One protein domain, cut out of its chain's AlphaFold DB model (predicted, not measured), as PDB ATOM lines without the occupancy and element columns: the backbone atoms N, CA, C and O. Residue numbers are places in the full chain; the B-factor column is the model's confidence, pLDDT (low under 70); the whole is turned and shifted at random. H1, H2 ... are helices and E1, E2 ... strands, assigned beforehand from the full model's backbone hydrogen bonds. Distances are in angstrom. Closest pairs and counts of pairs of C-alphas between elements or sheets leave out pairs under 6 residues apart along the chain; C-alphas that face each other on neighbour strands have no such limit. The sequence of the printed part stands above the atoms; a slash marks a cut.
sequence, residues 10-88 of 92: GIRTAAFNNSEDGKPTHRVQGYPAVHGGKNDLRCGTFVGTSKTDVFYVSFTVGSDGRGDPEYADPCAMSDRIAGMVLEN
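AT A GLANCE: This is residues 10 to 88 of the 92 residues of an uncharacterized protein of Saccharopolyspora lacisalsi (UniProt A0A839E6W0). A strongly twisted sheet of four strands, E1 to E4, curls round helix H2 on one face, while the short helix H1 packs on the other face over E2 and E3, so that helix, sheet and helix make three layers. The turn between E3 and E4 and the long link of residues 61 to 73 lie at the two ends of the longest axis. The printed part has 79 residues, with two named helices and four named strands in the order H1 E1 E2 E3 E4 H2. The sheet runs E1 E2 E3 E4, antiparallel throughout, and the class is mixed, helices and strands. The whole is compact, with a radius of gyration of the C-alphas of 12.4 A, and flat in outline, spanning 38 by 30 by 14 A.

HOW THE PARTS SIT: H1, residues 11 to 18, is on the sheet at a height over the sheet of 8.3 A, over E2, residues 31 to 36, and E3, residues 42 to 48. It runs along the strands, at 25 degrees to E2 on the local plane. Its closest C-alphas to E2 are those of Asn 18 and Gly 36, 5.6 A apart. E1, residues 26 to 28, E2, E3 and E4, residues 54 to 60, form a meander, each strand the antiparallel neighbour of the one before. E1 and E2 are a hairpin, with N 28 and O 31 2.9 A apart, within hydrogen-bond range. The pairing of E2 is staggered: residues 31 to 33 pair with E1, and residues 33 to 36 with E3. In the hairpin E2 and E3, N 36 and O 44 are 2.8 A apart. In the hairpin E3 and E4, N 45 and O 57 are 2.8 A apart. H2, residues 74 to 87, is on the opposite face from H1, and the sheet curls round it. Its closest C-alphas to E3 are those of Cys 75 and Cys 43, 4.9 A apart. H1 and H2 are apart. In H1 and H2 every O i to N i+4 pair is within hydrogen-bond range.

IN THESE COORDINATES: H1, 10.4 A long, begins with C-alpha 11 at (188.673, 291.234, 383.647). E1 measures 7.0 A, E2 15.9 A, E3 20.2 A and E4 20.0 A from first to last C-alpha. H2, 20.2 A long, ends with C-alpha 87 at (184.519, 298.627, 400.622).

THE WHOLE: The two C-alphas farthest apart are those of Lys 51 and Gly 67, at 38.7 A. The printed part has no cut. The link from E4 to H2 is long, with 13 residues. The mean pLDDT of the printed part is 88.5, and residue 66 is under 70.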
ATOM      1  N   GLY A  10     186.654 293.859 380.099       83.94
ATOM      2  CA  GLY A  10     186.860 293.861 381.540       83.94
ATOM      3  C   GLY A  10     187.975 292.915 381.981       83.94
ATOM      4  O   GLY A  10     189.070 292.885 381.415       83.94
ATOM      5  N   ILE A  11     187.682 292.105 383.000       88.81
ATOM      6  CA  ILE A  11     188.673 291.234 383.647       88.81
ATOM      7  C   ILE A  11     189.229 290.149 382.714       88.81
ATOM      8  O   ILE A  11     190.286 289.592 382.995       88.81
ATOM      9  N   ARG A  12     188.565 289.852 381.587       88.81
ATOM     10  CA  ARG A  12     189.025 288.820 380.642       88.81
ATOM     11  C   ARG A  12     190.331 289.205 379.963       88.81
ATOM     12  O   ARG A  12     191.205 288.355 379.847       88.81
ATOM     13  N   THR A  13     190.494 290.464 379.558       88.94
ATOM     14  CA  THR A  13     191.750 290.922 378.940       88.94
ATOM     15  C   THR A  13     192.889 290.906 379.949       88.94
ATOM     16  O   THR A  13     193.987 290.442 379.646       88.94
ATOM     17  N   ALA A  14     192.626 291.363 381.175       89.88
ATOM     18  CA  ALA A  14     193.611 291.305 382.248       89.88
ATOM     19  C   ALA A  14     194.025 289.854 382.538       89.88
ATOM     20  O   ALA A  14     195.216 289.568 382.628       89.88
ATOM     21  N   ALA A  15     193.065 288.931 382.611       91.88
ATOM     22  CA  ALA A  15     193.334 287.515 382.820       91.88
ATOM     23  C   ALA A  15     194.124 286.892 381.663       91.88
ATOM     24  O   ALA A  15     195.124 286.227 381.915       91.88
ATOM     25  N   PHE A  16     193.746 287.161 380.411       92.44
ATOM     26  CA  PHE A  16     194.473 286.695 379.224       92.44
ATOM     27  C   PHE A  16     195.958 287.078 379.252       92.44
ATOM     28  O   PHE A  16     196.809 286.274 378.889       92.44
ATOM     29  N   ASN A  17     196.276 288.282 379.733       89.88
ATOM     30  CA  ASN A  17     197.651 288.777 379.773       89.88
ATOM     31  C   ASN A  17     198.448 288.338 381.014       89.88
ATOM     32  O   ASN A  17     199.668 288.473 381.014       89.88
ATOM     33  N   ASN A  18     197.786 287.882 382.084       90.81
ATOM     34  CA  ASN A  18     198.428 287.686 383.392       90.81
ATOM     35  C   ASN A  18     198.174 286.307 384.032       90.81
ATOM     36  O   ASN A  18     198.569 286.077 385.173       90.81
ATOM     37  N   SER A  19     197.527 285.381 383.326       91.50
ATOM     38  CA  SER A  19     197.298 284.004 383.781       91.50
ATOM     39  C   SER A  19     197.573 283.012 382.655       91.50
ATOM     40  O   SER A  19     197.450 283.353 381.481       91.50
ATOM     41  N   GLU A  20     197.929 281.779 383.008       89.62
ATOM     42  CA  GLU A  20     198.276 280.743 382.024       89.62
ATOM     43  C   GLU A  20     197.077 280.289 381.182       89.62
ATOM     44  O   GLU A  20     197.224 279.999 379.998       89.62
ATOM     45  N   ASP A  21     195.884 280.235 381.774       91.81
ATOM     46  CA  ASP A  21     194.667 279.757 381.112       91.81
ATOM     47  C   ASP A  21     193.743 280.894 380.649       91.81
ATOM     48  O   ASP A  21     192.624 280.647 380.184       91.81
ATOM     49  N   GLY A  22     194.200 282.141 380.789       89.31
ATOM     50  CA  GLY A  22     193.446 283.340 380.459       89.31
ATOM     51  C   GLY A  22     192.214 283.566 381.337       89.31
ATOM     52  O   GLY A  22     191.286 284.260 380.906       89.31
ATOM     53  N   LYS A  23     192.167 282.992 382.549       91.62
ATOM     54  CA  LYS A  23     191.054 283.153 383.492       91.62
ATOM     55  C   LYS A  23     191.475 283.880 384.774       91.62
ATOM     56  O   LYS A  23     192.635 283.837 385.177       91.62
ATOM     57  N   PRO A  24     190.531 284.565 385.449       92.50
ATOM     58  CA  PRO A  24     190.774 285.076 386.793       92.50
ATOM     59  C   PRO A  24     191.249 283.946 387.710       92.50
ATOM     60  O   PRO A  24     190.650 282.870 387.727       92.50
ATOM     61  N   THR A  25     192.311 284.196 388.470       94.44
ATOM     62  CA  THR A  25     192.974 283.172 389.288       94.44
ATOM     63  C   THR A  25     192.429 283.110 390.709       94.44
ATOM     64  O   THR A  25     192.547 282.082 391.369       94.44
ATOM     65  N   HIS A  26     191.824 284.197 391.192       95.31
ATOM     66  CA  HIS A  26     191.309 284.298 392.555       95.31
ATOM     67  C   HIS A  26     190.159 285.311 392.649       95.31
ATOM     68  O   HIS A  26     189.653 285.816 391.641       95.31
ATOM     69  N   ARG A  27     189.698 285.573 393.879       93.12
ATOM     70  CA  ARG A  27     188.677 286.580 394.174       93.12
ATOM     71  C   ARG A  27     189.128 287.510 395.292       93.12
ATOM     72  O   ARG A  27     189.670 287.036 396.284       93.12
ATOM     73  N   VAL A  28     188.787 288.790 395.173       93.50
ATOM     74  CA  VAL A  28     188.916 289.793 396.240       93.50
ATOM     75  C   VAL A  28     187.512 290.232 396.636       93.50
ATOM     76  O   VAL A  28     186.760 290.718 395.797       93.50
ATOM     77  N   GLN A  29     187.117 289.976 397.887       91.06
ATOM     78  CA  GLN A  29     185.754 290.230 398.396       91.06
ATOM     79  C   GLN A  29     184.628 289.721 397.467       91.06
ATOM     80  O   GLN A  29     183.597 290.357 397.284       91.06
ATOM     81  N   GLY A  30     184.836 288.563 396.834       87.94
ATOM     82  CA  GLY A  30     183.867 287.965 395.912       87.94
ATOM     83  C   GLY A  30     183.977 288.430 394.453       87.94
ATOM     84  O   GLY A  30     183.443 287.740 393.583       87.94
ATOM     85  N   TYR A  31     184.726 289.491 394.149       90.38
ATOM     86  CA  TYR A  31     184.969 289.959 392.782       90.38
ATOM     87  C   TYR A  31     186.104 289.169 392.113       90.38
ATOM     88  O   TYR A  31     187.097 288.872 392.776       90.38
ATOM     89  N   PRO A  32     185.988 288.794 390.824       94.25
ATOM     90  CA  PRO A  32     187.038 288.068 390.111       94.25
ATOM     91  C   PRO A  32     188.300 288.923 389.963       94.25
ATOM     92  O   PRO A  32     188.217 290.094 389.583       94.25
ATOM     93  N   ALA A  33     189.458 288.315 390.209       94.69
ATOM     94  CA  ALA A  33     190.735 289.006 390.204       94.69
ATOM     95  C   ALA A  33     191.871 288.173 389.593       94.69
ATOM     96  O   ALA A  33     191.811 286.942 389.513       94.69
ATOM     97  N   VAL A  34     192.915 288.869 389.143       95.88
ATOM     98  CA  VAL A  34     194.165 288.278 388.650       95.88
ATOM     99  C   VAL A  34     195.340 289.169 389.045       95.88
ATOM    100  O   VAL A  34     195.252 290.398 388.963       95.88
ATOM    101  N   HIS A  35     196.434 288.557 389.495       95.25
ATOM    102  CA  HIS A  35     197.659 289.291 389.806       95.25
ATOM    103  C   HIS A  35     198.408 289.656 388.530       95.25
ATOM    104  O   HIS A  35     198.463 288.856 387.607       95.25
ATOM    105  N   GLY A  36     199.019 290.836 388.490       91.19
ATOM    106  CA  GLY A  36     199.846 291.310 387.386       91.19
ATOM    107  C   GLY A  36     201.186 291.854 387.864       91.19
ATOM    108  O   GLY A  36     201.335 292.277 389.010       91.19
ATOM    109  N   GLY A  37     202.192 291.830 386.985       87.31
ATOM    110  CA  GLY A  37     203.497 292.451 387.246       87.31
ATOM    111  C   GLY A  37     204.292 291.871 388.426       87.31
ATOM    112  O   GLY A  37     205.201 292.548 388.912       87.31
ATOM    113  N   LYS A  38     203.961 290.645 388.863       88.94
ATOM    114  CA  LYS A  38     204.523 289.965 390.038       88.94
ATOM    115  C   LYS A  38     206.046 289.820 389.963       88.94
ATOM    116  O   LYS A  38     206.583 289.293 388.991       88.94
ATOM    117  N   ASN A  39     206.724 290.239 391.025       87.50
ATOM    118  CA  ASN A  39     208.091 289.858 391.374       87.50
ATOM    119  C   ASN A  39     208.289 289.990 392.898       87.50
ATOM    120  O   ASN A  39     207.342 290.293 393.620       87.50
ATOM    121  N   ASP A  40     209.517 289.805 393.378       82.06
ATOM    122  CA  ASP A  40     209.840 289.820 394.814       82.06
ATOM    123  C   ASP A  40     209.579 291.165 395.520       82.06
ATOM    124  O   ASP A  40     209.597 291.230 396.745       82.06
ATOM    125  N   LEU A  41     209.385 292.253 394.772       85.31
ATOM    126  CA  LEU A  41     209.204 293.606 395.307       85.31
ATOM    127  C   LEU A  41     207.867 294.230 394.931       85.31
ATOM    128  O   LEU A  41     207.488 295.240 395.510       85.31
ATOM    129  N   ARG A  42     207.156 293.706 393.939       89.00
ATOM    130  CA  ARG A  42     205.902 294.295 393.484       89.00
ATOM    131  C   ARG A  42     204.909 293.237 393.079       89.00
ATOM    132  O   ARG A  42     205.250 292.193 392.527       89.00
ATOM    133  N   CYS A  43     203.656 293.587 393.279       92.50
ATOM    134  CA  CYS A  43     202.541 292.883 392.700       92.50
ATOM    135  C   CYS A  43     201.419 293.885 392.479       92.50
ATOM    136  O   CYS A  43     201.297 294.891 393.187       92.50
ATOM    137  N   GLY A  44     200.629 293.637 391.449       94.00
ATOM    138  CA  GLY A  44     199.375 294.326 391.270       94.00
ATOM    139  C   GLY A  44     198.223 293.349 391.179       94.00
ATOM    140  O   GLY A  44     198.417 292.183 390.851       94.00
ATOM    141  N   THR A  45     197.022 293.849 391.425       95.88
ATOM    142  CA  THR A  45     195.779 293.086 391.355       95.88
ATOM    143  C   THR A  45     194.816 293.817 390.437       95.88
ATOM    144  O   THR A  45     194.441 294.964 390.693       95.88
ATOM    145  N   PHE A  46     194.417 293.156 389.353       94.69
ATOM    146  CA  PHE A  46     193.273 293.570 388.547       94.69
ATOM    147  C   PHE A  46     192.013 292.970 389.155       94.69
ATOM    148  O   PHE A  46     191.978 291.765 389.401       94.69
ATOM    149  N   VAL A  47     190.975 293.780 389.351       93.69
ATOM    150  CA  VAL A  47     189.681 293.332 389.880       93.69
ATOM    151  C   VAL A  47     188.573 293.760 388.932       93.69
ATOM    152  O   VAL A  47     188.458 294.937 388.593       93.69
ATOM    153  N   GLY A  48     187.753 292.800 388.505       91.62
ATOM    154  CA  GLY A  48     186.582 293.066 387.676       91.62
ATOM    155  C   GLY A  48     185.386 293.445 388.534       91.62
ATOM    156  O   GLY A  48     184.901 292.603 389.284       91.62
ATOM    157  N   THR A  49     184.893 294.675 388.404       86.94
ATOM    158  CA  THR A  49     183.716 295.177 389.139       86.94
ATOM    159  C   THR A  49     182.423 295.041 388.344       86.94
ATOM    160  O   THR A  49     181.340 294.989 388.926       86.94
ATOM    161  N   SER A  50     182.523 294.912 387.022       84.12
ATOM    162  CA  SER A  50     181.409 294.584 386.137       84.12
ATOM    163  C   SER A  50     181.891 293.681 384.992       84.12
ATOM    164  O   SER A  50     183.021 293.186 384.996       84.12
ATOM    165  N   LYS A  51     181.035 293.423 383.994       79.19
ATOM    166  CA  LYS A  51     181.449 292.682 382.787       79.19
ATOM    167  C   LYS A  51     182.505 293.439 381.976       79.19
ATOM    168  O   LYS A  51     183.285 292.800 381.276       79.19
ATOM    169  N   THR A  52     182.498 294.767 382.054       83.62
ATOM    170  CA  THR A  52     183.343 295.657 381.251       83.62
ATOM    171  C   THR A  52     184.360 296.408 382.095       83.62
ATOM    172  O   THR A  52     185.424 296.735 381.584       83.62
ATOM    173  N   ASP A  53     184.068 296.628 383.377       85.12
ATOM    174  CA  ASP A  53     184.858 297.506 384.231       85.12
ATOM    175  C   ASP A  53     185.865 296.722 385.063       85.12
ATOM    176  O   ASP A  53     185.554 295.695 385.680       85.12
ATOM    177  N   VAL A  54     187.085 297.247 385.086       88.75
ATOM    178  CA  VAL A  54     188.201 296.755 385.887       88.75
ATOM    179  C   VAL A  54     188.876 297.939 386.549       88.75
ATOM    180  O   VAL A  54     189.040 298.992 385.933       88.75
ATOM    181  N   PHE A  55     189.326 297.748 387.784       90.12
ATOM    182  CA  PHE A  55     190.356 298.599 388.360       90.12
ATOM    183  C   PHE A  55     191.625 297.791 388.614       90.12
ATOM    184  O   PHE A  55     191.594 296.569 388.769       90.12
ATOM    185  N   TYR A  56     192.750 298.497 388.637       91.88
ATOM    186  CA  TYR A  56     194.064 297.923 388.864       91.88
ATOM    187  C   TYR A  56     194.721 298.602 390.056       91.88
ATOM    188  O   TYR A  56     194.837 299.828 390.101       91.88
ATOM    189  N   VAL A  57     195.162 297.793 391.012       92.75
ATOM    190  CA  VAL A  57     196.019 298.222 392.114       92.75
ATOM    191  C   VAL A  57     197.426 297.759 391.798       92.75
ATOM    192  O   VAL A  57     197.619 296.588 391.511       92.75
ATOM    193  N   SER A  58     198.411 298.650 391.879       90.31
ATOM    194  CA  SER A  58     199.827 298.297 391.767       90.31
ATOM    195  C   SER A  58     200.542 298.740 393.025       90.31
ATOM    196  O   SER A  58     200.504 299.920 393.371       90.31
ATOM    197  N   PHE A  59     201.232 297.812 393.673       86.12
ATOM    198  CA  PHE A  59     201.995 298.081 394.879       86.12
ATOM    199  C   PHE A  59     203.453 297.669 394.681       86.12
ATOM    200  O   PHE A  59     203.745 296.649 394.059       86.12
ATOM    201  N   THR A  60     204.374 298.492 395.182       88.75
ATOM    202  CA  THR A  60     205.809 298.190 395.207       88.75
ATOM    203  C   THR A  60     206.312 298.374 396.627       88.75
ATOM    204  O   THR A  60     206.177 299.452 397.200       88.75
ATOM    205  N   VAL A  61     206.920 297.327 397.168       83.50
ATOM    206  CA  VAL A  61     207.648 297.338 398.428       83.50
ATOM    207  C   VAL A  61     208.931 298.135 398.215       83.50
ATOM    208  O   VAL A  61     209.832 297.719 397.484       83.50
ATOM    209  N   GLY A  62     208.991 299.321 398.819       79.00
ATOM    210  CA  GLY A  62     210.214 300.122 398.875       79.00
ATOM    211  C   GLY A  62     211.303 299.444 399.714       79.00
ATOM    212  O   GLY A  62     211.046 298.471 400.423       79.00
ATOM    213  N   SER A  63     212.525 299.983 399.673       73.75
ATOM    214  CA  SER A  63     213.661 299.491 400.474       73.75
ATOM    215  C   SER A  63     213.330 299.350 401.960       73.75
ATOM    216  O   SER A  63     213.742 298.378 402.589       73.75
ATOM    217  N   ASP A  64     212.540 300.282 402.483       72.25
ATOM    218  CA  ASP A  64     212.225 300.390 403.907       72.25
ATOM    219  C   ASP A  64     211.185 299.351 404.345       72.25
ATOM    220  O   ASP A  64     211.186 298.912 405.491       72.25
ATOM    221  N   GLY A  65     210.336 298.899 403.416       71.56
ATOM    222  CA  GLY A  65     209.326 297.871 403.667       71.56
ATOM    223  C   GLY A  65     209.849 296.442 403.516       71.56
ATOM    224  O   GLY A  65     209.172 295.495 403.895       71.56
ATOM    225  N   ARG A  66     211.061 296.247 402.983       69.81
ATOM    226  CA  ARG A  66     211.579 294.914 402.632       69.81
ATOM    227  C   ARG A  66     211.816 293.998 403.840       69.81
ATOM    228  O   ARG A  66     211.862 292.783 403.679       69.81
ATOM    229  N   GLY A  67     212.010 294.581 405.022       73.38
ATOM    230  CA  GLY A  67     212.156 293.851 406.285       73.38
ATOM    231  C   GLY A  67     210.852 293.693 407.067       73.38
ATOM    232  O   GLY A  67     210.864 293.041 408.109       73.38
ATOM    233  N   ASP A  68     209.757 294.291 406.598       80.88
ATOM    234  CA  ASP A  68     208.465 294.219 407.270       80.88
ATOM    235  C   ASP A  68     207.733 292.931 406.853       80.88
ATOM    236  O   ASP A  68     207.483 292.723 405.658       80.88
ATOM    237  N   PRO A  69     207.358 292.060 407.805       80.25
ATOM    238  CA  PRO A  69     206.559 290.876 407.516       80.25
ATOM    239  C   PRO A  69     205.225 291.190 406.825       80.25
ATOM    240  O   PRO A  69     204.731 290.351 406.075       80.25
ATOM    241  N   GLU A  70     204.648 292.377 407.042       78.38
ATOM    242  CA  GLU A  70     203.398 292.804 406.400       78.38
ATOM    243  C   GLU A  70     203.552 292.969 404.880       78.38
ATOM    244  O   GLU A  70     202.609 292.715 404.131       78.38
ATOM    245  N   TYR A  71     204.749 293.327 404.408       82.00
ATOM    246  CA  TYR A  71     205.052 293.500 402.984       82.00
ATOM    247  C   TYR A  71     205.775 292.296 402.364       82.00
ATOM    248  O   TYR A  71     206.138 292.342 401.187       82.00
ATOM    249  N   ALA A  72     205.971 291.212 403.127       82.06
ATOM    250  CA  ALA A  72     206.653 290.003 402.661       82.06
ATOM    251  C   ALA A  72     205.917 289.305 401.504       82.06
ATOM    252  O   ALA A  72     206.547 288.604 400.711       82.06
ATOM    253  N   ASP A  73     204.604 289.521 401.388       88.44
ATOM    254  CA  ASP A  73     203.803 289.113 400.236       88.44
ATOM    255  C   ASP A  73     203.198 290.349 399.543       88.44
ATOM    256  O   ASP A  73     202.117 290.825 399.913       88.44
ATOM    257  N   PRO A  74     203.877 290.882 398.508       89.50
ATOM    258  CA  PRO A  74     203.383 292.029 397.758       89.50
ATOM    259  C   PRO A  74     202.009 291.795 397.112       89.50
ATOM    260  O   PRO A  74     201.276 292.762 396.911       89.50
ATOM    261  N   CYS A  75     201.654 290.545 396.781       91.56
ATOM    262  CA  CYS A  75     200.365 290.214 396.165       91.56
ATOM    263  C   CYS A  75     199.239 290.175 397.198       91.56
ATOM    264  O   CYS A  75     198.163 290.719 396.959       91.56
ATOM    265  N   ALA A  76     199.494 289.615 398.382       91.88
ATOM    266  CA  ALA A  76     198.539 289.702 399.484       91.88
ATOM    267  C   ALA A  76     198.272 291.165 399.877       91.88
ATOM    268  O   ALA A  76     197.129 291.545 400.144       91.88
ATOM    269  N   MET A  77     199.307 292.015 399.853       92.31
ATOM    270  CA  MET A  77     199.144 293.447 400.102       92.31
ATOM    271  C   MET A  77     198.321 294.136 399.004       92.31
ATOM    272  O   MET A  77     197.424 294.924 399.316       92.31
ATOM    273  N   SER A  78     198.574 293.837 397.724       93.75
ATOM    274  CA  SER A  78     197.780 294.410 396.629       93.75
ATOM    275  C   SER A  78     196.312 293.974 396.692       93.75
ATOM    276  O   SER A  78     195.432 294.809 396.474       93.75
ATOM    277  N   ASP A  79     196.027 292.731 397.088       95.00
ATOM    278  CA  ASP A  79     194.659 292.242 397.310       95.00
ATOM    279  C   ASP A  79     193.979 292.943 398.489       95.00
ATOM    280  O   ASP A  79     192.807 293.314 398.398       95.00
ATOM    281  N   ARG A  80     194.711 293.189 399.581       93.88
ATOM    282  CA  ARG A  80     194.194 293.942 400.730       93.88
ATOM    283  C   ARG A  80     193.829 295.373 400.344       93.88
ATOM    284  O   ARG A  80     192.747 295.840 400.694       93.88
ATOM    285  N   ILE A  81     194.696 296.055 399.592       92.94
ATOM    286  CA  ILE A  81     194.411 297.398 399.066       92.94
ATOM    287  C   ILE A  81     193.191 297.362 398.143       92.94
ATOM    288  O   ILE A  81     192.310 298.210 398.267       92.94
ATOM    289  N   ALA A  82     193.095 296.365 397.262       94.06
ATOM    290  CA  ALA A  82     191.930 296.199 396.400       94.06
ATOM    291  C   ALA A  82     190.637 295.970 397.204       94.06
ATOM    292  O   ALA A  82     189.608 296.551 396.866       94.06
ATOM    293  N   GLY A  83     190.688 295.205 398.298       93.88
ATOM    294  CA  GLY A  83     189.573 295.041 399.232       93.88
ATOM    295  C   GLY A  83     189.115 296.365 399.849       93.88
ATOM    296  O   GLY A  83     187.930 296.677 399.816       93.88
ATOM    297  N   MET A  84     190.052 297.200 400.310       93.88
ATOM    298  CA  MET A  84     189.726 298.532 400.845       93.88
ATOM    299  C   MET A  84     189.066 299.441 399.797       93.88
ATOM    300  O   MET A  84     188.196 300.244 400.130       93.88
ATOM    301  N   VAL A  85     189.450 299.323 398.521       90.94
ATOM    302  CA  VAL A  85     188.790 300.054 397.426       90.94
ATOM    303  C   VAL A  85     187.350 299.573 397.245       90.94
ATOM    304  O   VAL A  85     186.453 300.403 397.112       90.94
ATOM    305  N   LEU A  86     187.121 298.255 397.266       89.44
ATOM    306  CA  LEU A  86     185.792 297.654 397.105       89.44
ATOM    307  C   LEU A  86     184.828 298.057 398.229       89.44
ATOM    308  O   LEU A  86     183.673 298.360 397.945       89.44
ATOM    309  N   GLU A  87     185.306 298.147 399.472       89.00
ATOM    310  CA  GLU A  87     184.519 298.627 400.622       89.00
ATOM    311  C   GLU A  87     184.023 300.070 400.463       89.00
ATOM    312  O   GLU A  87     183.040 300.463 401.089       89.00
ATOM    313  N   ASN A  88     184.691 300.860 399.620       83.69
ATOM    314  CA  ASN A  88     184.376 302.263 399.373       83.69
ATOM    315  C   ASN A  88     183.691 302.496 398.017       83.69
ATOM    316  O   ASN A  88     183.501 303.648 397.616       83.69
TER     317      ASN A  88